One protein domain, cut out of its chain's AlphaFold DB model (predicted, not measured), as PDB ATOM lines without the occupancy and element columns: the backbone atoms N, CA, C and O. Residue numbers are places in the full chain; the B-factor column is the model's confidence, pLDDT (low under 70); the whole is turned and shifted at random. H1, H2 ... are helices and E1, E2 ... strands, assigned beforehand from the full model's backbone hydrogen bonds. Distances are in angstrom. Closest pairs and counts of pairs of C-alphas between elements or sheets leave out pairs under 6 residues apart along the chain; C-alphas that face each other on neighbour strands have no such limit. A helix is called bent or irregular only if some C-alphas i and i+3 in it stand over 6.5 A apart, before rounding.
ATOM      1  N   ASP A  28     101.548 -28.643 -19.668       83.62
ATOM      2  CA  ASP A  28     100.288 -28.318 -19.013       83.62
ATOM      3  C   ASP A  28     100.056 -26.807 -18.856       83.62
ATOM      4  O   ASP A  28     100.949 -25.967 -18.992       83.62
ATOM      5  N   LYS A  29      98.816 -26.474 -18.491       89.00
ATOM      6  CA  LYS A  29      98.393 -25.134 -18.083       89.00
ATOM      7  C   LYS A  29      99.098 -24.688 -16.801       89.00
ATOM      8  O   LYS A  29      99.203 -25.452 -15.834       89.00
ATOM      9  N   ILE A  30      99.492 -23.416 -16.758       91.00
ATOM     10  CA  ILE A  30     100.093 -22.782 -15.582       91.00
ATOM     11  C   ILE A  30      99.118 -21.794 -14.941       91.00
ATOM     12  O   ILE A  30      98.611 -20.879 -15.590       91.00
ATOM     13  N   LEU A  31      98.899 -21.954 -13.636       90.44
ATOM     14  CA  LEU A  31      98.202 -20.978 -12.802       90.44
ATOM     15  C   LEU A  31      99.226 -20.023 -12.186       90.44
ATOM     16  O   LEU A  31     100.155 -20.454 -11.511       90.44
ATOM     17  N   ILE A  32      99.037 -18.724 -12.368       91.56
ATOM     18  CA  ILE A  32      99.864 -17.677 -11.774       91.56
ATOM     19  C   ILE A  32      99.019 -16.951 -10.732       91.56
ATOM     20  O   ILE A  32      98.119 -16.190 -11.080       91.56
ATOM     21  N   GLU A  33      99.296 -17.199  -9.458       88.75
ATOM     22  CA  GLU A  33      98.551 -16.644  -8.329       88.75
ATOM     23  C   GLU A  33      99.304 -15.451  -7.732       88.75
ATOM     24  O   GLU A  33     100.383 -15.596  -7.149       88.75
ATOM     25  N   LEU A  34      98.714 -14.263  -7.843       88.00
ATOM     26  CA  LEU A  34      99.248 -13.027  -7.285       88.00
ATOM     27  C   LEU A  34      98.766 -12.833  -5.843       88.00
ATOM     28  O   LEU A  34      97.578 -12.655  -5.565       88.00
ATOM     29  N   LEU A  35      99.720 -12.804  -4.921       83.62
ATOM     30  CA  LEU A  35      99.548 -12.532  -3.499       83.62
ATOM     31  C   LEU A  35      99.985 -11.094  -3.195       83.62
ATOM     32  O   LEU A  35     100.812 -10.523  -3.900       83.62
ATOM     33  N   GLY A  36      99.434 -10.479  -2.149       79.75
ATOM     34  CA  GLY A  36      99.770  -9.096  -1.791       79.75
ATOM     35  C   GLY A  36      98.589  -8.305  -1.250       79.75
ATOM     36  O   GLY A  36      97.427  -8.676  -1.440       79.75
ATOM     37  N   ASN A  37      98.874  -7.182  -0.602       77.38
ATOM     38  CA  ASN A  37      97.861  -6.273  -0.066       77.38
ATOM     39  C   ASN A  37      97.018  -5.612  -1.157       77.38
ATOM     40  O   ASN A  37      97.389  -5.580  -2.332       77.38
ATOM     41  N   PHE A  38      95.867  -5.051  -0.785       76.38
ATOM     42  CA  PHE A  38      95.150  -4.164  -1.701       76.38
ATOM     43  C   PHE A  38      96.064  -3.024  -2.155       76.38
ATOM     44  O   PHE A  38      96.798  -2.459  -1.354       76.38
ATOM     45  N   ALA A  39      96.010  -2.715  -3.452       78.12
ATOM     46  CA  ALA A  39      96.828  -1.679  -4.078       78.12
ATOM     47  C   ALA A  39      98.361  -1.897  -4.013       78.12
ATOM     48  O   ALA A  39      99.120  -0.945  -4.185       78.12
ATOM     49  N   SER A  40      98.820  -3.150  -3.874       83.94
ATOM     50  CA  SER A  40     100.247  -3.521  -3.956       83.94
ATOM     51  C   SER A  40     100.803  -3.638  -5.390       83.94
ATOM     52  O   SER A  40     101.870  -4.201  -5.603       83.94
ATOM     53  N   GLY A  41     100.068  -3.166  -6.404       83.25
ATOM     54  CA  GLY A  41     100.499  -3.223  -7.810       83.25
ATOM     55  C   GLY A  41     100.201  -4.531  -8.559       83.25
ATOM     56  O   GLY A  41     100.563  -4.641  -9.728       83.25
ATOM     57  N   LYS A  42      99.487  -5.492  -7.949       86.50
ATOM     58  CA  LYS A  42      99.108  -6.777  -8.585       86.50
ATOM     59  C   LYS A  42      98.447  -6.610  -9.952       86.50
ATOM     60  O   LYS A  42      98.846  -7.259 -10.910       86.50
ATOM     61  N   THR A  43      97.460  -5.720 -10.063       85.81
ATOM     62  CA  THR A  43      96.747  -5.489 -11.327       85.81
ATOM     63  C   THR A  43      97.681  -4.947 -12.418       85.81
ATOM     64  O   THR A  43      97.584  -5.365 -13.570       85.81
ATOM     65  N   THR A  44      98.620  -4.065 -12.061       86.75
ATOM     66  CA  THR A  44      99.643  -3.549 -12.984       86.75
ATOM     67  C   THR A  44     100.566  -4.667 -13.456       86.75
ATOM     68  O   THR A  44     100.770  -4.815 -14.659       86.75
ATOM     69  N   PHE A  45     101.064  -5.489 -12.527       89.94
ATOM     70  CA  PHE A  45     101.890  -6.655 -12.841       89.94
ATOM     71  C   PHE A  45     101.154  -7.625 -13.774       89.94
ATOM     72  O   PHE A  45     101.679  -7.993 -14.818       89.94
ATOM     73  N   MET A  46      99.910  -7.975 -13.438       90.62
ATOM     74  CA  MET A  46      99.067  -8.884 -14.214       90.62
ATOM     75  C   MET A  46      98.868  -8.404 -15.655       90.62
ATOM     76  O   MET A  46      98.983  -9.198 -16.581       90.62
ATOM     77  N   ASN A  47      98.577  -7.116 -15.852       90.69
ATOM     78  CA  ASN A  47      98.360  -6.559 -17.188       90.69
ATOM     79  C   ASN A  47      99.656  -6.473 -18.004       90.69
ATOM     80  O   ASN A  47      99.610  -6.638 -19.220       90.69
ATOM     81  N   LYS A  48     100.800  -6.198 -17.363       93.31
ATOM     82  CA  LYS A  48     102.102  -6.215 -18.043       93.31
ATOM     83  C   LYS A  48     102.462  -7.642 -18.472       93.31
ATOM     84  O   LYS A  48     102.741  -7.866 -19.642       93.31
ATOM     85  N   LEU A  49     102.341  -8.597 -17.549       94.69
ATOM     86  CA  LEU A  49     102.625 -10.008 -17.797       94.69
ATOM     87  C   LEU A  49     101.730 -10.596 -18.892       94.69
ATOM     88  O   LEU A  49     102.223 -11.288 -19.771       94.69
ATOM     89  N   GLU A  50     100.429 -10.303 -18.873       94.88
ATOM     90  CA  GLU A  50      99.510 -10.742 -19.928       94.88
ATOM     91  C   GLU A  50      99.963 -10.272 -21.314       94.88
ATOM     92  O   GLU A  50     100.012 -11.082 -22.236       94.88
ATOM     93  N   LYS A  51     100.305  -8.985 -21.464       95.31
ATOM     94  CA  LYS A  51     100.760  -8.438 -22.749       95.31
ATOM     95  C   LYS A  51     102.013  -9.151 -23.239       95.31
ATOM     96  O   LYS A  51     102.029  -9.601 -24.378       95.31
ATOM     97  N   ASP A  52     103.011  -9.300 -22.372       95.19
ATOM     98  CA  ASP A  52     104.277  -9.940 -22.732       95.19
ATOM     99  C   ASP A  52     104.084 -11.417 -23.112       95.19
ATOM    100  O   ASP A  52     104.668 -11.883 -24.087       95.19
ATOM    101  N   LEU A  53     103.230 -12.152 -22.390       95.62
ATOM    102  CA  LEU A  53     102.916 -13.551 -22.702       95.62
ATOM    103  C   LEU A  53     102.161 -13.687 -24.033       95.62
ATOM    104  O   LEU A  53     102.478 -14.572 -24.824       95.62
ATOM    105  N   ILE A  54     101.202 -12.801 -24.318       95.62
ATOM    106  CA  ILE A  54     100.494 -12.787 -25.608       95.62
ATOM    107  C   ILE A  54     101.458 -12.446 -26.749       95.62
ATOM    108  O   ILE A  54     101.423 -13.097 -27.791       95.62
ATOM    109  N   SER A  55     102.349 -11.467 -26.556       95.50
ATOM    110  CA  SER A  55     103.406 -11.140 -27.521       95.50
ATOM    111  C   SER A  55     104.372 -12.305 -27.754       95.50
ATOM    112  O   SER A  55     104.885 -12.448 -28.860       95.50
ATOM    113  N   GLY A  56     104.574 -13.161 -26.751       92.81
ATOM    114  CA  GLY A  56     105.306 -14.425 -26.868       92.81
ATOM    115  C   GLY A  56     104.526 -15.567 -27.536       92.81
ATOM    116  O   GLY A  56     105.062 -16.663 -27.652       92.81
ATOM    117  N   GLY A  57     103.280 -15.344 -27.971       94.56
ATOM    118  CA  GLY A  57     102.451 -16.340 -28.661       94.56
ATOM    119  C   GLY A  57     101.597 -17.227 -27.749       94.56
ATOM    120  O   GLY A  57     100.932 -18.139 -28.241       94.56
ATOM    121  N   TYR A  58     101.570 -16.966 -26.441       94.94
ATOM    122  CA  TYR A  58     100.799 -17.761 -25.486       94.94
ATOM    123  C   TYR A  58      99.354 -17.268 -25.340       94.94
ATOM    124  O   TYR A  58      99.055 -16.073 -25.413       94.94
ATOM    125  N   LYS A  59      98.432 -18.189 -25.049       94.44
ATOM    126  CA  LYS A  59      97.040 -17.878 -24.706       94.44
ATOM    127  C   LYS A  59      96.905 -17.655 -23.206       94.44
ATOM    128  O   LYS A  59      97.252 -18.521 -22.402       94.44
ATOM    129  N   VAL A  60      96.335 -16.517 -22.825       93.69
ATOM    130  CA  VAL A  60      96.219 -16.085 -21.427       93.69
ATOM    131  C   VAL A  60      94.761 -15.793 -21.088       93.69
ATOM    132  O   VAL A  60      94.032 -15.222 -21.895       93.69
ATOM    133  N   ASP A  61      94.326 -16.151 -19.880       91.06
ATOM    134  CA  ASP A  61      93.084 -15.630 -19.301       91.06
ATOM    135  C   ASP A  61      93.299 -15.139 -17.874       91.06
ATOM    136  O   ASP A  61      94.171 -15.616 -17.147       91.06
ATOM    137  N   LYS A  62      92.497 -14.152 -17.475       89.62
ATOM    138  CA  LYS A  62      92.607 -13.473 -16.189       89.62
ATOM    139  C   LYS A  62      91.314 -13.601 -15.414       89.62
ATOM    140  O   LYS A  62      90.234 -13.336 -15.938       89.62
ATOM    141  N   THR A  63      91.418 -13.871 -14.118       83.88
ATOM    142  CA  THR A  63      90.240 -13.904 -13.231       83.88
ATOM    143  C   THR A  63      89.407 -12.621 -13.306       83.88
ATOM    144  O   THR A  63      88.179 -12.699 -13.252       83.88
ATOM    145  N   ILE A  64      90.037 -11.456 -13.523       80.88
ATOM    146  CA  ILE A  64      89.342 -10.166 -13.676       80.88
ATOM    147  C   ILE A  64      88.320 -10.163 -14.830       80.88
ATOM    148  O   ILE A  64      87.239  -9.587 -14.686       80.88
ATOM    149  N   ASN A  65      88.600 -10.886 -15.919       81.06
ATOM    150  CA  ASN A  65      87.716 -11.011 -17.084       81.06
ATOM    151  C   ASN A  65      86.432 -11.787 -16.742       81.06
ATOM    152  O   ASN A  65      85.383 -11.594 -17.352       81.06
ATOM    153  N   SER A  66      86.473 -12.648 -15.724       80.25
ATOM    154  CA  SER A  66      85.295 -13.378 -15.249       80.25
ATOM    155  C   SER A  66      84.366 -12.503 -14.396       80.25
ATOM    156  O   SER A  66      83.149 -12.718 -14.374       80.25
ATOM    157  N   PHE A  67      84.886 -11.451 -13.750       76.81
ATOM    158  CA  PHE A  67      84.060 -10.515 -12.976       76.81
ATOM    159  C   PHE A  67      83.193  -9.609 -13.851       76.81
ATOM    160  O   PHE A  67      82.108  -9.226 -13.400       76.81
ATOM    161  N   SER A  68      83.614  -9.304 -15.079       81.31
ATOM    162  CA  SER A  68      82.856  -8.476 -16.026       81.31
ATOM    163  C   SER A  68      81.731  -9.231 -16.745       81.31
ATOM    164  O   SER A  68      80.865  -8.598 -17.340       81.31
ATOM    165  N   ARG A  69      81.670 -10.569 -16.642       83.12
ATOM    166  CA  ARG A  69      80.615 -11.386 -17.272       83.12
ATOM    167  C   ARG A  69      79.209 -11.007 -16.775       83.12
ATOM    168  O   ARG A  69      79.021 -10.657 -15.606       83.12
ATOM    169  N   GLY A  70      78.198 -11.135 -17.636       84.88
ATOM    170  CA  GLY A  70      76.791 -10.932 -17.262       84.88
ATOM    171  C   GLY A  70      76.297 -11.925 -16.196       84.88
ATOM    172  O   GLY A  70      76.903 -12.977 -15.977       84.88
ATOM    173  N   TYR A  71      75.181 -11.612 -15.529       85.88
ATOM    174  CA  TYR A  71      74.626 -12.451 -14.454       85.88
ATOM    175  C   TYR A  71      74.321 -13.882 -14.908       85.88
ATOM    176  O   TYR A  71      74.706 -14.825 -14.224       85.88
ATOM    177  N   ILE A  72      73.713 -14.053 -16.084       89.88
ATOM    178  CA  ILE A  72      73.377 -15.375 -16.641       89.88
ATOM    179  C   ILE A  72      74.631 -16.245 -16.785       89.88
ATOM    180  O   ILE A  72      74.644 -17.392 -16.345       89.88
ATOM    181  N   ALA A  73      75.712 -15.691 -17.343       87.81
ATOM    182  CA  ALA A  73      76.977 -16.406 -17.480       87.81
ATOM    183  C   ALA A  73      77.552 -16.801 -16.111       87.81
ATOM    184  O   ALA A  73      78.007 -17.925 -15.934       87.81
ATOM    185  N   LYS A  74      77.468 -15.914 -15.113       88.00
ATOM    186  CA  LYS A  74      77.918 -16.204 -13.741       88.00
ATOM    187  C   LYS A  74      77.109 -17.322 -13.078       88.00
ATOM    188  O   LYS A  74      77.696 -18.160 -12.401       88.00
ATOM    189  N   TYR A  75      75.793 -17.371 -13.285       88.56
ATOM    190  CA  TYR A  75      74.961 -18.462 -12.769       88.56
ATOM    191  C   TYR A  75      75.258 -19.794 -13.461       88.56
ATOM    192  O   TYR A  75      75.352 -20.811 -12.779       88.56
ATOM    193  N   LYS A  76      75.493 -19.790 -14.780       90.38
ATOM    194  CA  LYS A  76      75.953 -20.986 -15.505       90.38
ATOM    195  C   LYS A  76      77.274 -21.517 -14.941       90.38
ATOM    196  O   LYS A  76      77.396 -22.715 -14.724       90.38
ATOM    197  N   LEU A  77      78.227 -20.636 -14.624       90.12
ATOM    198  CA  LEU A  77      79.491 -21.027 -13.985       90.12
ATOM    199  C   LEU A  77      79.286 -21.658 -12.605       90.12
ATOM    200  O   LEU A  77      79.889 -22.684 -12.306       90.12
ATOM    201  N   LEU A  78      78.422 -21.069 -11.772       89.88
ATOM    202  CA  LEU A  78      78.080 -21.637 -10.467       89.88
ATOM    203  C   LEU A  78      77.447 -23.027 -10.616       89.88
ATOM    204  O   LEU A  78      77.811 -23.940  -9.879       89.88
ATOM    205  N   LEU A  79      76.536 -23.200 -11.573       89.81
ATOM    206  CA  LEU A  79      75.901 -24.489 -11.833       89.81
ATOM    207  C   LEU A  79      76.922 -25.531 -12.306       89.81
ATOM    208  O   LEU A  79      76.985 -26.614 -11.732       89.81
ATOM    209  N   ASN A  80      77.770 -25.185 -13.278       90.44
ATOM    210  CA  ASN A  80      78.849 -26.058 -13.748       90.44
ATOM    211  C   ASN A  80      79.776 -26.461 -12.600       90.44
ATOM    212  O   ASN A  80      80.106 -27.634 -12.452       90.44
ATOM    213  N   PHE A  81      80.139 -25.514 -11.735       90.06
ATOM    214  CA  PHE A  81      80.924 -25.807 -10.544       90.06
ATOM    215  C   PHE A  81      80.201 -26.800  -9.623       90.06
ATOM    216  O   PHE A  81      80.802 -27.775  -9.178       90.06
ATOM    217  N   ILE A  82      78.911 -26.606  -9.341       88.56
ATOM    218  CA  ILE A  82      78.135 -27.521  -8.485       88.56
ATOM    219  C   ILE A  82      78.030 -28.919  -9.109       88.56
ATOM    220  O   ILE A  82      78.082 -29.910  -8.384       88.56
ATOM    221  N   ILE A  83      77.905 -29.029 -10.431       89.94
ATOM    222  CA  ILE A  83      77.787 -30.317 -11.124       89.94
ATOM    223  C   ILE A  83      79.140 -31.041 -11.134       89.94
ATOM    224  O   ILE A  83      79.235 -32.166 -10.635       89.94
ATOM    225  N   TYR A  84      80.191 -30.376 -11.616       89.50
ATOM    226  CA  TYR A  84      81.453 -31.011 -12.010       89.50
ATOM    227  C   TYR A  84      82.593 -30.898 -10.987       89.50
ATOM    228  O   TYR A  84      83.587 -31.610 -11.108       89.50
ATOM    229  N   SER A  85      82.499 -30.034  -9.972       86.38
ATOM    230  CA  SER A  85      83.550 -29.960  -8.945       86.38
ATOM    231  C   SER A  85      83.507 -31.158  -7.987       86.38
ATOM    232  O   SER A  85      82.507 -31.868  -7.874       86.38
ATOM    233  N   SER A  86      84.598 -31.386  -7.251       85.75
ATOM    234  CA  SER A  86      84.630 -32.420  -6.210       85.75
ATOM    235  C   SER A  86      83.601 -32.140  -5.105       85.75
ATOM    236  O   SER A  86      83.312 -30.988  -4.783       85.75
ATOM    237  N   PHE A  87      83.090 -33.186  -4.447       85.69
ATOM    238  CA  PHE A  87      82.129 -33.040  -3.342       85.69
ATOM    239  C   PHE A  87      82.614 -32.080  -2.238       85.69
ATOM    240  O   PHE A  87      81.835 -31.295  -1.699       85.69
ATOM    241  N   LYS A  88      83.924 -32.069  -1.955       82.25
ATOM    242  CA  LYS A  88      84.527 -31.163  -0.967       82.25
ATOM    243  C   LYS A  88      84.402 -29.686  -1.378       82.25
ATOM    244  O   LYS A  88      84.091 -28.844  -0.537       82.25
ATOM    245  N   ASN A  89      84.574 -29.387  -2.666       82.69
ATOM    246  CA  ASN A  89      84.413 -28.043  -3.223       82.69
ATOM    247  C   ASN A  89      82.944 -27.592  -3.206       82.69
ATOM    248  O   ASN A  89      82.663 -26.442  -2.861       82.69
ATOM    249  N   LYS A  90      82.002 -28.508  -3.479       86.38
ATOM    250  CA  LYS A  90      80.554 -28.253  -3.362       86.38
ATOM    251  C   LYS A  90      80.169 -27.860  -1.935       86.38
ATOM    252  O   LYS A  90      79.549 -26.816  -1.739       86.38
ATOM    253  N   ILE A  91      80.599 -28.643  -0.937       85.44
ATOM    254  CA  ILE A  91      80.364 -28.339   0.487       85.44
ATOM    255  C   ILE A  91      80.900 -26.951   0.838       85.44
ATOM    256  O   ILE A  91      80.215 -26.175   1.501       85.44
ATOM    257  N   LEU A  92      82.113 -26.622   0.387       83.00
ATOM    258  CA  LEU A  92      82.728 -25.339   0.699       83.00
ATOM    259  C   LEU A  92      81.892 -24.160   0.181       83.00
ATOM    260  O   LEU A  92      81.648 -23.210   0.923       83.00
ATOM    261  N   VAL A  93      81.418 -24.229  -1.065       85.81
ATOM    262  CA  VAL A  93      80.556 -23.183  -1.635       85.81
ATOM    263  C   VAL A  93      79.226 -23.092  -0.889       85.81
ATOM    264  O   VAL A  93      78.800 -21.981  -0.582       85.81
ATOM    265  N   ILE A  94      78.610 -24.218  -0.515       86.44
ATOM    266  CA  ILE A  94      77.379 -24.227   0.294       86.44
ATOM    267  C   ILE A  94      77.601 -23.521   1.638       86.44
ATOM    268  O   ILE A  94      76.810 -22.651   2.004       86.44
ATOM    269  N   ILE A  95      78.703 -23.811   2.340       86.38
ATOM    270  CA  ILE A  95      79.051 -23.138   3.603       86.38
ATOM    271  C   ILE A  95      79.140 -21.622   3.399       86.38
ATOM    272  O   ILE A  95      78.580 -20.857   4.186       86.38
ATOM    273  N   PHE A  96      79.796 -21.159   2.334       85.88
ATOM    274  CA  PHE A  96      79.886 -19.725   2.066       85.88
ATOM    275  C   PHE A  96      78.555 -19.099   1.659       85.88
ATOM    276  O   PHE A  96      78.291 -17.959   2.035       85.88
ATOM    277  N   ILE A  97      77.688 -19.827   0.959       88.31
ATOM    278  CA  ILE A  97      76.318 -19.380   0.690       88.31
ATOM    279  C   ILE A  97      75.557 -19.198   2.015       88.31
ATOM    280  O   ILE A  97      74.922 -18.163   2.214       88.31
ATOM    281  N   MET A  98      75.684 -20.130   2.967       88.88
ATOM    282  CA  MET A  98      75.075 -19.995   4.299       88.88
ATOM    283  C   MET A  98      75.635 -18.797   5.079       88.88
ATOM    284  O   MET A  98      74.866 -18.019   5.645       88.88
ATOM    285  N   ILE A  99      76.959 -18.594   5.067       87.12
ATOM    286  CA  ILE A  99      77.611 -17.421   5.679       87.12
ATOM    287  C   ILE A  99      77.104 -16.122   5.037       87.12
ATOM    288  O   ILE A  99      76.816 -15.147   5.739       87.12
ATOM    289  N   TYR A 100      76.935 -16.105   3.712       89.31
ATOM    290  CA  TYR A 100      76.388 -14.961   2.991       89.31
ATOM    291  C   TYR A 100      74.967 -14.636   3.465       89.31
ATOM    292  O   TYR A 100      74.699 -13.483   3.810       89.31
ATOM    293  N   PHE A 101      74.077 -15.632   3.536       88.44
ATOM    294  CA  PHE A 101      72.702 -15.442   4.009       88.44
ATOM    295  C   PHE A 101      72.643 -15.009   5.477       88.44
ATOM    296  O   PHE A 101      71.901 -14.087   5.817       88.44
ATOM    297  N   TYR A 102      73.481 -15.576   6.343       88.62
ATOM    298  CA  TYR A 102      73.589 -15.138   7.734       88.62
ATOM    299  C   TYR A 102      73.957 -13.646   7.841       88.62
ATOM    300  O   TYR A 102      73.332 -12.883   8.585       88.62
ATOM    301  N   HIS A 103      74.941 -13.189   7.063       86.75
ATOM    302  CA  HIS A 103      75.328 -11.777   7.031       86.75
ATOM    303  C   HIS A 103      74.322 -10.879   6.307       86.75
ATOM    304  O   HIS A 103      74.237  -9.691   6.632       86.75
ATOM    305  N   PHE A 104      73.554 -11.431   5.366       85.31
ATOM    306  CA  PHE A 104      72.407 -10.772   4.748       85.31
ATOM    307  C   PHE A 104      71.354 -10.420   5.800       85.31
ATOM    308  O   PHE A 104      71.028  -9.245   5.951       85.31
ATOM    309  N   ILE A 105      70.924 -11.405   6.595       87.62
ATOM    310  CA  ILE A 105      69.935 -11.229   7.670       87.62
ATOM    311  C   ILE A 105      70.440 -10.223   8.712       87.62
ATOM    312  O   ILE A 105      69.717  -9.311   9.103       87.62
ATOM    313  N   ARG A 106      71.716 -10.315   9.111       85.62
ATOM    314  CA  ARG A 106      72.329  -9.386  10.081       85.62
ATOM    315  C   ARG A 106      72.724  -8.018   9.513       85.62
ATOM    316  O   ARG A 106      73.387  -7.256  10.212       85.62
ATOM    317  N   ARG A 107      72.377  -7.712   8.258       83.50
ATOM    318  CA  ARG A 107      72.671  -6.433   7.580       83.50
ATOM    319  C   ARG A 107      74.158  -6.029   7.606       83.50
ATOM    320  O   ARG A 107      74.495  -4.852   7.535       83.50
ATOM    321  N   LYS A 108      75.080  -6.999   7.648       79.81
ATOM    322  CA  LYS A 108      76.536  -6.756   7.648       79.81
ATOM    323  C   LYS A 108      77.072  -6.630   6.218       79.81
ATOM    324  O   LYS A 108      77.642  -7.580   5.680       79.81
ATOM    325  N   SER A 109      76.893  -5.460   5.601       74.69
ATOM    326  CA  SER A 109      77.240  -5.179   4.192       74.69
ATOM    327  C   SER A 109      78.656  -5.621   3.799       74.69
ATOM    328  O   SER A 109      78.823  -6.347   2.822       74.69
ATOM    329  N   ILE A 110      79.665  -5.278   4.603       75.75
ATOM    330  CA  ILE A 110      81.063  -5.618   4.313       75.75
ATOM    331  C   ILE A 110      81.307  -7.134   4.278       75.75
ATOM    332  O   ILE A 110      81.978  -7.642   3.384       75.75
ATOM    333  N   HIS A 111      80.689  -7.883   5.194       81.38
ATOM    334  CA  HIS A 111      80.854  -9.334   5.255       81.38
ATOM    335  C   HIS A 111      80.185 -10.010   4.049       81.38
ATOM    336  O   HIS A 111      80.725 -10.961   3.482       81.38
ATOM    337  N   ARG A 112      79.035  -9.485   3.604       81.25
ATOM    338  CA  ARG A 112      78.350  -9.959   2.392       81.25
ATOM    339  C   ARG A 112      79.230  -9.807   1.152       81.25
ATOM    340  O   ARG A 112      79.336 -10.749   0.371       81.25
ATOM    341  N   ILE A 113      79.861  -8.642   0.987       79.75
ATOM    342  CA  ILE A 113      80.742  -8.342  -0.149       79.75
ATOM    343  C   ILE A 113      81.912  -9.330  -0.186       79.75
ATOM    344  O   ILE A 113      82.131  -9.966  -1.216       79.75
ATOM    345  N   TYR A 114      82.609  -9.526   0.938       78.81
ATOM    346  CA  TYR A 114      83.742 -10.455   1.002       78.81
ATOM    347  C   TYR A 114      83.343 -11.910   0.772       78.81
ATOM    348  O   TYR A 114      84.041 -12.627   0.059       78.81
ATOM    349  N   THR A 115      82.201 -12.336   1.312       81.75
ATOM    350  CA  THR A 115      81.715 -13.706   1.103       81.75
ATOM    351  C   THR A 115      81.401 -13.959  -0.376       81.75
ATOM    352  O   THR A 115      81.835 -14.962  -0.937       81.75
ATOM    353  N   LEU A 116      80.720 -13.018  -1.046       82.69
ATOM    354  CA  LEU A 116      80.448 -13.114  -2.485       82.69
ATOM    355  C   LEU A 116      81.720 -13.072  -3.330       82.69
ATOM    356  O   LEU A 116      81.802 -13.783  -4.329       82.69
ATOM    357  N   LEU A 117      82.689 -12.226  -2.968       81.25
ATOM    358  CA  LEU A 117      83.978 -12.178  -3.652       81.25
ATOM    359  C   LEU A 117      84.674 -13.532  -3.556       81.25
ATOM    360  O   LEU A 117      85.031 -14.089  -4.586       81.25
ATOM    361  N   LEU A 118      84.784 -14.107  -2.360       81.81
ATOM    362  CA  LEU A 118      85.438 -15.398  -2.180       81.81
ATOM    363  C   LEU A 118      84.769 -16.511  -3.007       81.81
ATOM    364  O   LEU A 118      85.464 -17.228  -3.723       81.81
ATOM    365  N   ILE A 119      83.432 -16.610  -2.979       85.12
ATOM    366  CA  ILE A 119      82.682 -17.577  -3.803       85.12
ATOM    367  C   ILE A 119      83.023 -17.397  -5.288       85.12
ATOM    368  O   ILE A 119      83.308 -18.372  -5.983       85.12
ATOM    369  N   LYS A 120      83.036 -16.150  -5.776       86.06
ATOM    370  CA  LYS A 120      83.367 -15.840  -7.173       86.06
ATOM    371  C   LYS A 120      84.783 -16.275  -7.536       86.06
ATOM    372  O   LYS A 120      84.949 -16.937  -8.550       86.06
ATOM    373  N   TYR A 121      85.782 -15.952  -6.716       85.38
ATOM    374  CA  TYR A 121      87.168 -16.344  -6.990       85.38
ATOM    375  C   TYR A 121      87.348 -17.863  -7.022       85.38
ATOM    376  O   TYR A 121      88.035 -18.359  -7.911       85.38
ATOM    377  N   ILE A 122      86.691 -18.605  -6.123       84.88
ATOM    378  CA  ILE A 122      86.718 -20.076  -6.130       84.88
ATOM    379  C   ILE A 122      86.141 -20.619  -7.442       84.88
ATOM    380  O   ILE A 122      86.795 -21.410  -8.119       84.88
ATOM    381  N   ILE A 123      84.938 -20.177  -7.818       88.12
ATOM    382  CA  ILE A 123      84.233 -20.677  -9.006       88.12
ATOM    383  C   ILE A 123      84.979 -20.307 -10.285       88.12
ATOM    384  O   ILE A 123      85.160 -21.154 -11.154       88.12
ATOM    385  N   PHE A 124      85.417 -19.053 -10.410       88.25
ATOM    386  CA  PHE A 124      86.059 -18.561 -11.627       88.25
ATOM    387  C   PHE A 124      87.424 -19.198 -11.837       88.25
ATOM    388  O   PHE A 124      87.722 -19.628 -12.944       88.25
ATOM    389  N   THR A 125      88.227 -19.324 -10.783       85.69
ATOM    390  CA  THR A 125      89.542 -19.963 -10.897       85.69
ATOM    391  C   THR A 125      89.394 -21.452 -11.197       85.69
ATOM    392  O   THR A 125      90.094 -21.968 -12.063       85.69
ATOM    393  N   TRP A 126      88.431 -22.138 -10.564       87.31
ATOM    394  CA  TRP A 126      88.125 -23.534 -10.888       87.31
ATOM    395  C   TRP A 126      87.703 -23.707 -12.354       87.31
ATOM    396  O   TRP A 126      88.208 -24.606 -13.024       87.31
ATOM    397  N   ASP A 127      86.829 -22.838 -12.871       88.12
ATOM    398  CA  ASP A 127      86.385 -22.871 -14.270       88.12
ATOM    399  C   ASP A 127      87.546 -22.633 -15.242       88.12
ATOM    400  O   ASP A 127      87.741 -23.396 -16.184       88.12
ATOM    401  N   MET A 128      88.378 -21.622 -14.987       87.81
ATOM    402  CA  MET A 128      89.537 -21.320 -15.830       87.81
ATOM    403  C   MET A 128      90.554 -22.469 -15.832       87.81
ATOM    404  O   MET A 128      91.107 -22.810 -16.879       87.81
ATOM    405  N   ILE A 129      90.774 -23.123 -14.690       86.12
ATOM    406  CA  ILE A 129      91.664 -24.284 -14.587       86.12
ATOM    407  C   ILE A 129      91.116 -25.486 -15.362       86.12
ATOM    408  O   ILE A 129      91.866 -26.100 -16.117       86.12
ATOM    409  N   ASN A 130      89.825 -25.794 -15.236       84.38
ATOM    410  CA  ASN A 130      89.270 -27.047 -15.756       84.38
ATOM    411  C   ASN A 130      88.702 -26.940 -17.180       84.38
ATOM    412  O   ASN A 130      88.750 -27.914 -17.921       84.38
ATOM    413  N   ASN A 131      88.202 -25.770 -17.587       82.69
ATOM    414  CA  ASN A 131      87.447 -25.612 -18.838       82.69
ATOM    415  C   ASN A 131      88.131 -24.705 -19.874       82.69
ATOM    416  O   ASN A 131      87.793 -24.767 -21.056       82.69
ATOM    417  N   SER A 132      89.086 -23.856 -19.476       81.94
ATOM    418  CA  SER A 132      89.808 -23.010 -20.439       81.94
ATOM    419  C   SER A 132      90.818 -23.813 -21.269       81.94
ATOM    420  O   SER A 132      91.460 -24.722 -20.750       81.94
ATOM    421  N   LYS A 133      91.026 -23.434 -22.535       86.12
ATOM    422  CA  LYS A 133      92.087 -23.979 -23.408       86.12
ATOM    423  C   LYS A 133      93.364 -23.124 -23.409       86.12
ATOM    424  O   LYS A 133      94.161 -23.221 -24.336       86.12
ATOM    425  N   ASN A 134      93.512 -22.243 -22.424       90.31
ATOM    426  CA  ASN A 134      94.622 -21.296 -22.361       90.31
ATOM    427  C   ASN A 134      95.848 -21.893 -21.673       90.31
ATOM    428  O   ASN A 134      95.713 -22.708 -20.758       90.31
ATOM    429  N   ASP A 135      97.021 -21.430 -22.098       92.12
ATOM    430  CA  ASP A 135      98.324 -21.832 -21.567       92.12
ATOM    431  C   ASP A 135      98.528 -21.300 -20.147       92.12
ATOM    432  O   ASP A 135      99.026 -22.009 -19.271       92.12
ATOM    433  N   PHE A 136      98.080 -20.063 -19.910       93.12
ATOM    434  CA  PHE A 136      98.199 -19.384 -18.627       93.12
ATOM    435  C   PHE A 136      96.852 -18.914 -18.085       93.12
ATOM    436  O   PHE A 136      96.014 -18.354 -18.797       93.12
ATOM    437  N   VAL A 137      96.690 -19.070 -16.775       92.00
ATOM    438  CA  VAL A 137      95.624 -18.456 -15.984       92.00
ATOM    439  C   VAL A 137      96.279 -17.519 -14.984       92.00
ATOM    440  O   VAL A 137      97.011 -17.976 -14.113       92.00
ATOM    441  N   ILE A 138      96.014 -16.217 -15.080       92.06
ATOM    442  CA  ILE A 138      96.517 -15.234 -14.116       92.06
ATOM    443  C   ILE A 138      95.401 -14.867 -13.140       92.06
ATOM    444  O   ILE A 138      94.309 -14.419 -13.510       92.06
ATOM    445  N   SER A 139      95.678 -15.067 -11.861       88.31
ATOM    446  CA  SER A 139      94.717 -14.909 -10.793       88.31
ATOM    447  C   SER A 139      95.185 -13.891  -9.762       88.31
ATOM    448  O   SER A 139      96.275 -14.002  -9.210       88.31
ATOM    449  N   GLU A 140      94.336 -12.904  -9.466       78.38
ATOM    450  CA  GLU A 140      94.477 -12.061  -8.271       78.38
ATOM    451  C   GLU A 140      93.752 -12.704  -7.067       78.38
ATOM    452  O   GLU A 140      93.370 -12.005  -6.131       78.38
ATOM    453  N   GLY A 141      93.487 -14.020  -7.071       72.38
ATOM    454  CA  GLY A 141      92.891 -14.665  -5.904       72.38
ATOM    455  C   GLY A 141      92.485 -16.140  -5.973       72.38
ATOM    456  O   GLY A 141      92.815 -16.896  -6.866       72.38
ATOM    457  N   ILE A 142      91.658 -16.514  -4.994       67.94
ATOM    458  CA  ILE A 142      91.710 -17.734  -4.169       67.94
ATOM    459  C   ILE A 142      92.514 -17.468  -2.894       67.94
ATOM    460  O   ILE A 142      91.915 -17.388  -1.819       67.94
ATOM    461  N   TYR A 143      93.824 -17.253  -2.982       74.00
ATOM    462  CA  TYR A 143      94.671 -17.081  -1.798       74.00
ATOM    463  C   TYR A 143      94.736 -15.630  -1.332       74.00
ATOM    464  O   TYR A 143      94.742 -15.369  -0.130       74.00
ATOM    465  N   HIS A 144      94.665 -14.678  -2.265       73.44
ATOM    466  CA  HIS A 144      94.601 -13.243  -1.966       73.44
ATOM    467  C   HIS A 144      93.414 -12.852  -1.060       73.44
ATOM    468  O   HIS A 144      93.486 -11.854  -0.346       73.44
ATOM    469  N   ILE A 145      92.316 -13.618  -1.059       72.19
ATOM    470  CA  ILE A 145      91.112 -13.303  -0.264       72.19
ATOM    471  C   ILE A 145      91.082 -14.038   1.073       72.19
ATOM    472  O   ILE A 145      90.338 -13.655   1.968       72.19
ATOM    473  N   LEU A 146      91.950 -15.026   1.294       73.56
ATOM    474  CA  LEU A 146      92.054 -15.690   2.594       73.56
ATOM    475  C   LEU A 146      92.252 -14.731   3.784       73.56
ATOM    476  O   LEU A 146      91.630 -14.965   4.824       73.56
ATOM    477  N   PRO A 147      93.017 -13.628   3.663       71.38
ATOM    478  CA  PRO A 147      93.054 -12.574   4.674       71.38
ATOM    479  C   PRO A 147      91.688 -12.022   5.100       71.38
ATOM    480  O   PRO A 147      91.525 -11.641   6.261       71.38
ATOM    481  N   SER A 148      90.691 -12.000   4.208       69.94
ATOM    482  CA  SER A 148      89.348 -11.496   4.513       69.94
ATOM    483  C   SER A 148      88.527 -12.450   5.380       69.94
ATOM    484  O   SER A 148      87.493 -12.051   5.910       69.94
ATOM    485  N   LEU A 149      88.950 -13.705   5.562       72.19
ATOM    486  CA  LEU A 149      88.234 -14.662   6.413       72.19
ATOM    487  C   LEU A 149      88.276 -14.268   7.897       72.19
ATOM    488  O   LEU A 149      87.342 -14.576   8.638       72.19
ATOM    489  N   ASN A 150      89.303 -13.521   8.313       69.38
ATOM    490  CA  ASN A 150      89.367 -12.939   9.655       69.38
ATOM    491  C   ASN A 150      88.312 -11.841   9.845       69.38
ATOM    492  O   ASN A 150      87.693 -11.770  10.905       69.38
ATOM    493  N   ILE A 151      88.022 -11.047   8.804       69.88
ATOM    494  CA  ILE A 151      86.913 -10.077   8.819       69.88
ATOM    495  C   ILE A 151      85.582 -10.816   9.006       69.88
ATOM    496  O   ILE A 151      84.728 -10.367   9.765       69.88
ATOM    497  N   LEU A 152      85.430 -11.985   8.375       70.31
ATOM    498  CA  LEU A 152      84.261 -12.857   8.525       70.31
ATOM    499  C   LEU A 152      84.198 -13.586   9.884       70.31
ATOM    500  O   LEU A 152      83.206 -14.262  10.152       70.31
ATOM    501  N   LYS A 153      85.218 -13.444  10.746       75.31
ATOM    502  CA  LYS A 153      85.360 -14.141  12.039       75.31
ATOM    503  C   LYS A 153      85.206 -15.661  11.920       75.31
ATOM    504  O   LYS A 153      84.573 -16.305  12.756       75.31
ATOM    505  N   ILE A 154      85.765 -16.236  10.858       77.38
ATOM    506  CA  ILE A 154      85.717 -17.678  10.626       77.38
ATOM    507  C   ILE A 154      86.581 -18.416  11.656       77.38
ATOM    508  O   ILE A 154      87.686 -17.988  11.978       77.38
ATOM    509  N   SER A 155      86.086 -19.552  12.159       78.00
ATOM    510  CA  SER A 155      86.845 -20.391  13.088       78.00
ATOM    511  C   SER A 155      88.124 -20.939  12.443       78.00
ATOM    512  O   SER A 155      88.156 -21.269  11.255       78.00
ATOM    513  N   ASN A 156      89.174 -21.132  13.247       73.94
ATOM    514  CA  ASN A 156      90.440 -21.713  12.780       73.94
ATOM    515  C   ASN A 156      90.263 -23.082  12.098       73.94
ATOM    516  O   ASN A 156      91.003 -23.415  11.171       73.94
ATOM    517  N   PHE A 157      89.280 -23.877  12.533       76.69
ATOM    518  CA  PHE A 157      88.945 -25.153  11.900       76.69
ATOM    519  C   PHE A 157      88.456 -24.965  10.460       76.69
ATOM    520  O   PHE A 157      88.993 -25.582   9.536       76.69
ATOM    521  N   LEU A 158      87.477 -24.080  10.253       76.56
ATOM    522  CA  LEU A 158      86.924 -23.813   8.929       76.56
ATOM    523  C   LEU A 158      87.971 -23.146   8.023       76.56
ATOM    524  O   LEU A 158      88.107 -23.539   6.868       76.56
ATOM    525  N   TYR A 159      88.798 -22.247   8.562       75.75
ATOM    526  CA  TYR A 159      89.937 -21.659   7.850       75.75
ATOM    527  C   TYR A 159      90.902 -22.725   7.293       75.75
ATOM    528  O   TYR A 159      91.245 -22.703   6.110       75.75
ATOM    529  N   LYS A 160      91.290 -23.719   8.107       73.94
ATOM    530  CA  LYS A 160      92.132 -24.844   7.653       73.94
ATOM    531  C   LYS A 160      91.456 -25.658   6.546       73.94
ATOM    532  O   LYS A 160      92.108 -26.007   5.564       73.94
ATOM    533  N   LYS A 161      90.156 -25.948   6.678       73.81
ATOM    534  CA  LYS A 161      89.385 -26.675   5.654       73.81
ATOM    535  C   LYS A 161      89.306 -25.903   4.338       73.81
ATOM    536  O   LYS A 161      89.374 -26.525   3.281       73.81
ATOM    537  N   ILE A 162      89.204 -24.576   4.389       75.31
ATOM    538  CA  ILE A 162      89.239 -23.721   3.200       75.31
ATOM    539  C   ILE A 162      90.591 -23.869   2.503       75.31
ATOM    540  O   ILE A 162      90.611 -24.276   1.350       75.31
ATOM    541  N   ILE A 163      91.710 -23.664   3.206       74.69
ATOM    542  CA  ILE A 163      93.054 -23.801   2.614       74.69
ATOM    543  C   ILE A 163      93.262 -25.177   1.971       74.69
ATOM    544  O   ILE A 163      93.781 -25.257   0.866       74.69
ATOM    545  N   ILE A 164      92.837 -26.263   2.626       73.94
ATOM    546  CA  ILE A 164      92.975 -27.621   2.073       73.94
ATOM    547  C   ILE A 164      92.216 -27.769   0.746       73.94
ATOM    548  O   ILE A 164      92.731 -28.378  -0.188       73.94
ATOM    549  N   ASN A 165      91.006 -27.216   0.649       71.75
ATOM    550  CA  ASN A 165      90.225 -27.259  -0.587       71.75
ATOM    551  C   ASN A 165      90.805 -26.356  -1.676       71.75
ATOM    552  O   ASN A 165      90.830 -26.733  -2.838       71.75
ATOM    553  N   LEU A 166      91.320 -25.185  -1.316       75.75
ATOM    554  CA  LEU A 166      91.979 -24.312  -2.285       75.75
ATOM    555  C   LEU A 166      93.265 -24.947  -2.825       75.75
ATOM    556  O   LEU A 166      93.495 -24.917  -4.032       75.75
ATOM    557  N   ASN A 167      94.036 -25.613  -1.959       74.50
ATOM    558  CA  ASN A 167      95.209 -26.390  -2.357       74.50
ATOM    559  C   ASN A 167      94.831 -27.520  -3.319       74.50
ATOM    560  O   ASN A 167      95.584 -27.808  -4.241       74.50
ATOM    561  N   SER A 168      93.674 -28.164  -3.130       72.94
ATOM    562  CA  SER A 168      93.235 -29.229  -4.037       72.94
ATOM    563  C   SER A 168      92.897 -28.699  -5.431       72.94
ATOM    564  O   SER A 168      93.200 -29.377  -6.404       72.94
ATOM    565  N   ILE A 169      92.348 -27.482  -5.535       72.38
ATOM    566  CA  ILE A 169      92.110 -26.798  -6.815       72.38
ATOM    567  C   ILE A 169      93.444 -26.417  -7.467       72.38
ATOM    568  O   ILE A 169      93.656 -26.721  -8.636       72.38
ATOM    569  N   SER A 170      94.366 -25.799  -6.721       71.12
ATOM    570  CA  SER A 170      95.654 -25.370  -7.283       71.12
ATOM    571  C   SER A 170      96.543 -26.545  -7.692       71.12
ATOM    572  O   SER A 170      97.194 -26.480  -8.727       71.12
ATOM    573  N   ASN A 171      96.538 -27.648  -6.931       69.81
ATOM    574  CA  ASN A 171      97.366 -28.832  -7.200       69.81
ATOM    575  C   ASN A 171      96.978 -29.586  -8.485       69.81
ATOM    576  O   ASN A 171      97.724 -30.464  -8.904       69.81
ATOM    577  N   GLN A 172      95.843 -29.261  -9.111       69.25
ATOM    578  CA  GLN A 172      95.479 -29.774 -10.438       69.25
ATOM    579  C   GLN A 172      96.299 -29.125 -11.564       69.25
ATOM    580  O   GLN A 172      96.223 -29.567 -12.704       69.25
ATOM    581  N   THR A 173      97.059 -28.069 -11.261       75.44
ATOM    582  CA  THR A 173      97.841 -27.302 -12.236       75.44
ATOM    583  C   THR A 173      99.208 -26.934 -11.690       75.44
ATOM    584  O   THR A 173      99.414 -26.821 -10.477       75.44
ATOM    585  N   ASN A 174     100.147 -26.662 -12.590       84.44
ATOM    586  CA  ASN A 174     101.422 -26.075 -12.209       84.44
ATOM    587  C   ASN A 174     101.183 -24.640 -11.729       84.44
ATOM    588  O   ASN A 174     100.976 -23.731 -12.527       84.44
ATOM    589  N   THR A 175     101.162 -24.448 -10.408       86.62
ATOM    590  CA  THR A 175     100.882 -23.143  -9.799       86.62
ATOM    591  C   THR A 175     102.175 -22.412  -9.447       86.62
ATOM    592  O   THR A 175     103.021 -22.948  -8.726       86.62
ATOM    593  N   ILE A 176     102.309 -21.172  -9.910       88.19
ATOM    594  CA  ILE A 176     103.370 -20.230  -9.557       88.19
ATOM    595  C   ILE A 176     102.759 -19.155  -8.662       88.19
ATOM    596  O   ILE A 176     101.814 -18.478  -9.059       88.19
ATOM    597  N   TYR A 177     103.307 -18.980  -7.461       86.50
ATOM    598  CA  TYR A 177     102.873 -17.932  -6.544       86.50
ATOM    599  C   TYR A 177     103.807 -16.733  -6.647       86.50
ATOM    600  O   TYR A 177     105.021 -16.881  -6.512       86.50
ATOM    601  N   ILE A 178     103.245 -15.546  -6.849       87.56
ATOM    602  CA  ILE A 178     103.998 -14.294  -6.933       87.56
ATOM    603  C   ILE A 178     103.491 -13.362  -5.842       87.56
ATOM    604  O   ILE A 178     102.328 -12.972  -5.853       87.56
ATOM    605  N   TYR A 179     104.347 -12.996  -4.895       85.56
ATOM    606  CA  TYR A 179     104.006 -12.017  -3.869       85.56
ATOM    607  C   TYR A 179     104.417 -10.620  -4.320       85.56
ATOM    608  O   TYR A 179     105.602 -10.327  -4.414       85.56
ATOM    609  N   CYS A 180     103.440  -9.762  -4.604       83.12
ATOM    610  CA  CYS A 180     103.670  -8.348  -4.873       83.12
ATOM    611  C   CYS A 180     103.813  -7.605  -3.543       83.12
ATOM    612  O   CYS A 180     102.807  -7.238  -2.918       83.12
ATOM    613  N   ASP A 181     105.062  -7.425  -3.137       78.69
ATOM    614  CA  ASP A 181     105.458  -6.777  -1.900       78.69
ATOM    615  C   ASP A 181     105.307  -5.252  -1.998       78.69
ATOM    616  O   ASP A 181     105.681  -4.625  -2.994       78.69
ATOM    617  N   SER A 182     104.708  -4.663  -0.969       78.81
ATOM    618  CA  SER A 182     104.553  -3.218  -0.810       78.81
ATOM    619  C   SER A 182     104.203  -2.910   0.642       78.81
ATOM    620  O   SER A 182     103.427  -3.633   1.273       78.81
ATOM    621  N   THR A 183     104.745  -1.810   1.163       80.31
ATOM    622  CA  THR A 183     104.537  -1.408   2.555       80.31
ATOM    623  C   THR A 183     103.075  -1.038   2.828       80.31
ATOM    624  O   THR A 183     102.358  -0.554   1.942       80.31
ATOM    625  N   ASN A 222      98.144 -11.756   5.390       67.56
ATOM    626  CA  ASN A 222      98.964 -12.115   4.232       67.56
ATOM    627  C   ASN A 222     100.325 -12.672   4.664       67.56
ATOM    628  O   ASN A 222     100.734 -13.713   4.156       67.56
ATOM    629  N   GLN A 223     100.993 -12.053   5.642       63.94
ATOM    630  CA  GLN A 223     102.279 -12.537   6.161       63.94
ATOM    631  C   GLN A 223     102.182 -13.964   6.720       63.94
ATOM    632  O   GLN A 223     103.065 -14.790   6.485       63.94
ATOM    633  N   PHE A 224     101.076 -14.301   7.390       63.97
ATOM    634  CA  PHE A 224     100.831 -15.666   7.859       63.97
ATOM    635  C   PHE A 224     100.706 -16.674   6.708       63.97
ATOM    636  O   PHE A 224     101.246 -17.782   6.790       63.97
ATOM    637  N   LEU A 225     100.012 -16.298   5.630       64.25
ATOM    638  CA  LEU A 225      99.870 -17.130   4.437       64.25
ATOM    639  C   LEU A 225     101.223 -17.331   3.733       64.25
ATOM    640  O   LEU A 225     101.601 -18.462   3.424       64.25
ATOM    641  N   ILE A 226     101.986 -16.252   3.562       65.00
ATOM    642  CA  ILE A 226     103.311 -16.250   2.927       65.00
ATOM    643  C   ILE A 226     104.294 -17.103   3.722       65.00
ATOM    644  O   ILE A 226     104.985 -17.933   3.138       65.00
ATOM    645  N   LYS A 227     104.306 -16.993   5.057       65.12
ATOM    646  CA  LYS A 227     105.164 -17.822   5.920       65.12
ATOM    647  C   LYS A 227     104.913 -19.318   5.714       65.12
ATOM    648  O   LYS A 227     105.857 -20.100   5.751       65.12
ATOM    649  N   LYS A 228     103.664 -19.722   5.454       64.00
ATOM    650  CA  LYS A 228     103.303 -21.123   5.173       64.00
ATOM    651  C   LYS A 228     103.645 -21.587   3.757       64.00
ATOM    652  O   LYS A 228     103.770 -22.787   3.541       64.00
ATOM    653  N   MET A 229     103.775 -20.665   2.808       66.56
ATOM    654  CA  MET A 229     103.988 -20.952   1.383       66.56
ATOM    655  C   MET A 229     105.391 -20.540   0.897       66.56
ATOM    656  O   MET A 229     105.673 -20.610  -0.295       66.56
ATOM    657  N   ARG A 230     106.280 -20.143   1.821       59.81
ATOM    658  CA  ARG A 230     107.542 -19.425   1.564       59.81
ATOM    659  C   ARG A 230     108.493 -20.130   0.590       59.81
ATOM    660  O   ARG A 230     109.203 -19.454  -0.136       59.81
ATOM    661  N   SER A 231     108.472 -21.462   0.518       57.53
ATOM    662  CA  SER A 231     109.299 -22.242  -0.420       57.53
ATOM    663  C   SER A 231     108.789 -22.257  -1.868       57.53
ATOM    664  O   SER A 231     109.464 -22.786  -2.744       57.53
ATOM    665  N   LYS A 232     107.594 -21.713  -2.131       66.81
ATOM    666  CA  LYS A 232     106.916 -21.754  -3.440       66.81
ATOM    667  C   LYS A 232     106.589 -20.365  -4.002       66.81
ATOM    668  O   LYS A 232     105.939 -20.285  -5.042       66.81
ATOM    669  N   ILE A 233     106.989 -19.294  -3.310       71.88
ATOM    670  CA  ILE A 233     106.650 -17.905  -3.646       71.88
ATOM    671  C   ILE A 233     107.855 -17.197  -4.270       71.88
ATOM    672  O   ILE A 233     108.947 -17.200  -3.709       71.88
ATOM    673  N   LEU A 234     107.622 -16.523  -5.394       75.56
ATOM    674  CA  LEU A 234     108.524 -15.534  -5.976       75.56
ATOM    675  C   LEU A 234     108.122 -14.149  -5.455       75.56
ATOM    676  O   LEU A 234     106.980 -13.740  -5.668       75.56
ATOM    677  N   ASN A 235     109.007 -13.410  -4.779       72.12
ATOM    678  CA  ASN A 235     108.659 -12.045  -4.361       72.12
ATOM    679  C   ASN A 235     108.968 -11.052  -5.479       72.12
ATOM    680  O   ASN A 235     110.053 -11.064  -6.052       72.12
ATOM    681  N   TYR A 236     108.023 -10.167  -5.745       71.69
ATOM    682  CA  TYR A 236     108.105  -9.063  -6.684       71.69
ATOM    683  C   TYR A 236     107.971  -7.755  -5.909       71.69
ATOM    684  O   TYR A 236     107.007  -7.593  -5.163       71.69
ATOM    685  N   ASN A 237     108.882  -6.807  -6.113       68.00
ATOM    686  CA  ASN A 237     108.768  -5.468  -5.540       68.00
ATOM    687  C   ASN A 237     108.656  -4.446  -6.673       68.00
ATOM    688  O   ASN A 237     109.578  -4.287  -7.469       68.00
TER     689      ASN A 237
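What this domain is: This is residues 28 to 183 and 222 to 237 of the 241 residues of an uncharacterized protein of Prochlorococcus marinus XMU1408 (UniProt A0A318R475). A strongly twisted sheet of five parallel strands has H1 over one face, while on the side away from H1 a cluster of helices gathers round the long H5, whose residues 121 to 129 reach the sheet. H4 folds back along H5 as a helical hairpin, H3 crosses H5, H7 packs on H4, and H8 lies over E4; residues 68 to 73 stick out. The printed part has 172 residues, with eight named helices and five named strands in the order E1 H1 E2 H2 H3 H4 H5 E3 H6 H7 E4 H8 E5. The sheet runs E2 E3 E1 E4 E5, and the class is mixed, helices and strands. The whole is compact, with a radius of gyration of the C-alphas of 15.8 A and spans of 49 by 37 by 26 A.

Where its parts are: Find C-alpha 30 at (100.093, -22.782, -15.582); from there strand E1 runs over residues 30 to 35, 15.9 A. Helix H1 follows at residues 42 to 55, 19.9 A, then strand E2 at 60 to 62 and helix H2 at 63 to 67. Next come H3 at residues 71 to 84, 19.9 A, and H4 at 87 to 105, 27.3 A. Look for C-alpha 109 at (77.240, -5.179, 4.192), where H5, the longest helix, begins; it runs to residue 131, 32.4 A. Strand E3 takes residues 136 to 139, helix H6 146 to 149, helix H7 156 to 170, 21.0 A, and strand E4 174 to 181, 22.2 A. Beyond the cut, H8 takes residues 222 to 232, 14.7 A, and is irregular: C-alphas 228 and 231 are 8.3 A apart. Strand E5, residues 233 to 237, ends at C-alpha 237, (108.768, -5.468, -5.540).

How they stand to each other: Begin at the sheet, whose edge strands are E2 and E5. Between E2 and E3 find N 61 and O 136 at 3.0 A; between E3 and E1, N 32 and O 137 at 2.8 A; between E1 and E4, N 33 and O 176 at 2.9 A; between E4 and E5, N 179 and O 234 at 2.8 A. E2, H2 to H5 and E3 form a strand-helix-strand unit, two parallel neighbour strands with helices between. E1, H1, E2 and E3, H6 H7, E4 are split units, with another strand between the two in the sheet, and both crossovers are right-handed. H1 is on one face, making two layers, helix and sheet; the C-alphas of Lys 42 and Cys 180 are its closest to E4, 6.1 A. H8 is on the sheet at a height of 8.9 A, over E4 and slantwise to the strands, at 44 degrees on the local plane. H5 is the hub and only grazes the sheet; its closest C-alphas to E3 are those of Met 128 and Val 137, 6.7 A. H4 and H5 touch as a helical hairpin at a shallow tilt of 22 degrees, opposite ways, closest at the C-alphas of Tyr 100 and Arg 112, 5.4 A. H3, with residues 77 to 81 alone, touches H5 at a steep tilt of 63 degrees, the closest C-alphas being those of Phe 81 and Ile 123, 6.3 A. H2 touches H5, with the C-alphas of Ser 66 and Phe 124 at 6.4 A. H7 touches H4 at a steep tilt of 50 degrees, closest at the C-alphas of Asn 89 and Asn 165, 6.4 A. H6 is close to H8 but not clearly touching, with the C-alphas of Pro 147 and Asn 222 at 5.9 A. In H1, H3, H4, H5 and H7 every O i to N i+4 pair is within hydrogen-bond range; H8 has 5 of 7, H2 has 0 of 1 but 2 of 2 O i to N i+3 pairs, and H6 is too short for an i+4 pair.

The domain as a whole: The two C-alphas farthest apart are those of Gly 56 and Arg 106, 49.8 A. Residues 184 to 221 are not printed, and C-alphas 183 and 222 are 12.2 A apart across this cut, which lies in the link from E4 to H8. Of the links that are printed whole, those from E1 to H1, E3 to H6 and H6 to H7 are short and the others tight. The mean pLDDT of the printed part is 82.1; look for values under 70 at residues 142, 148, 150 to 151, 171 to 172, 222 to 232 and 237.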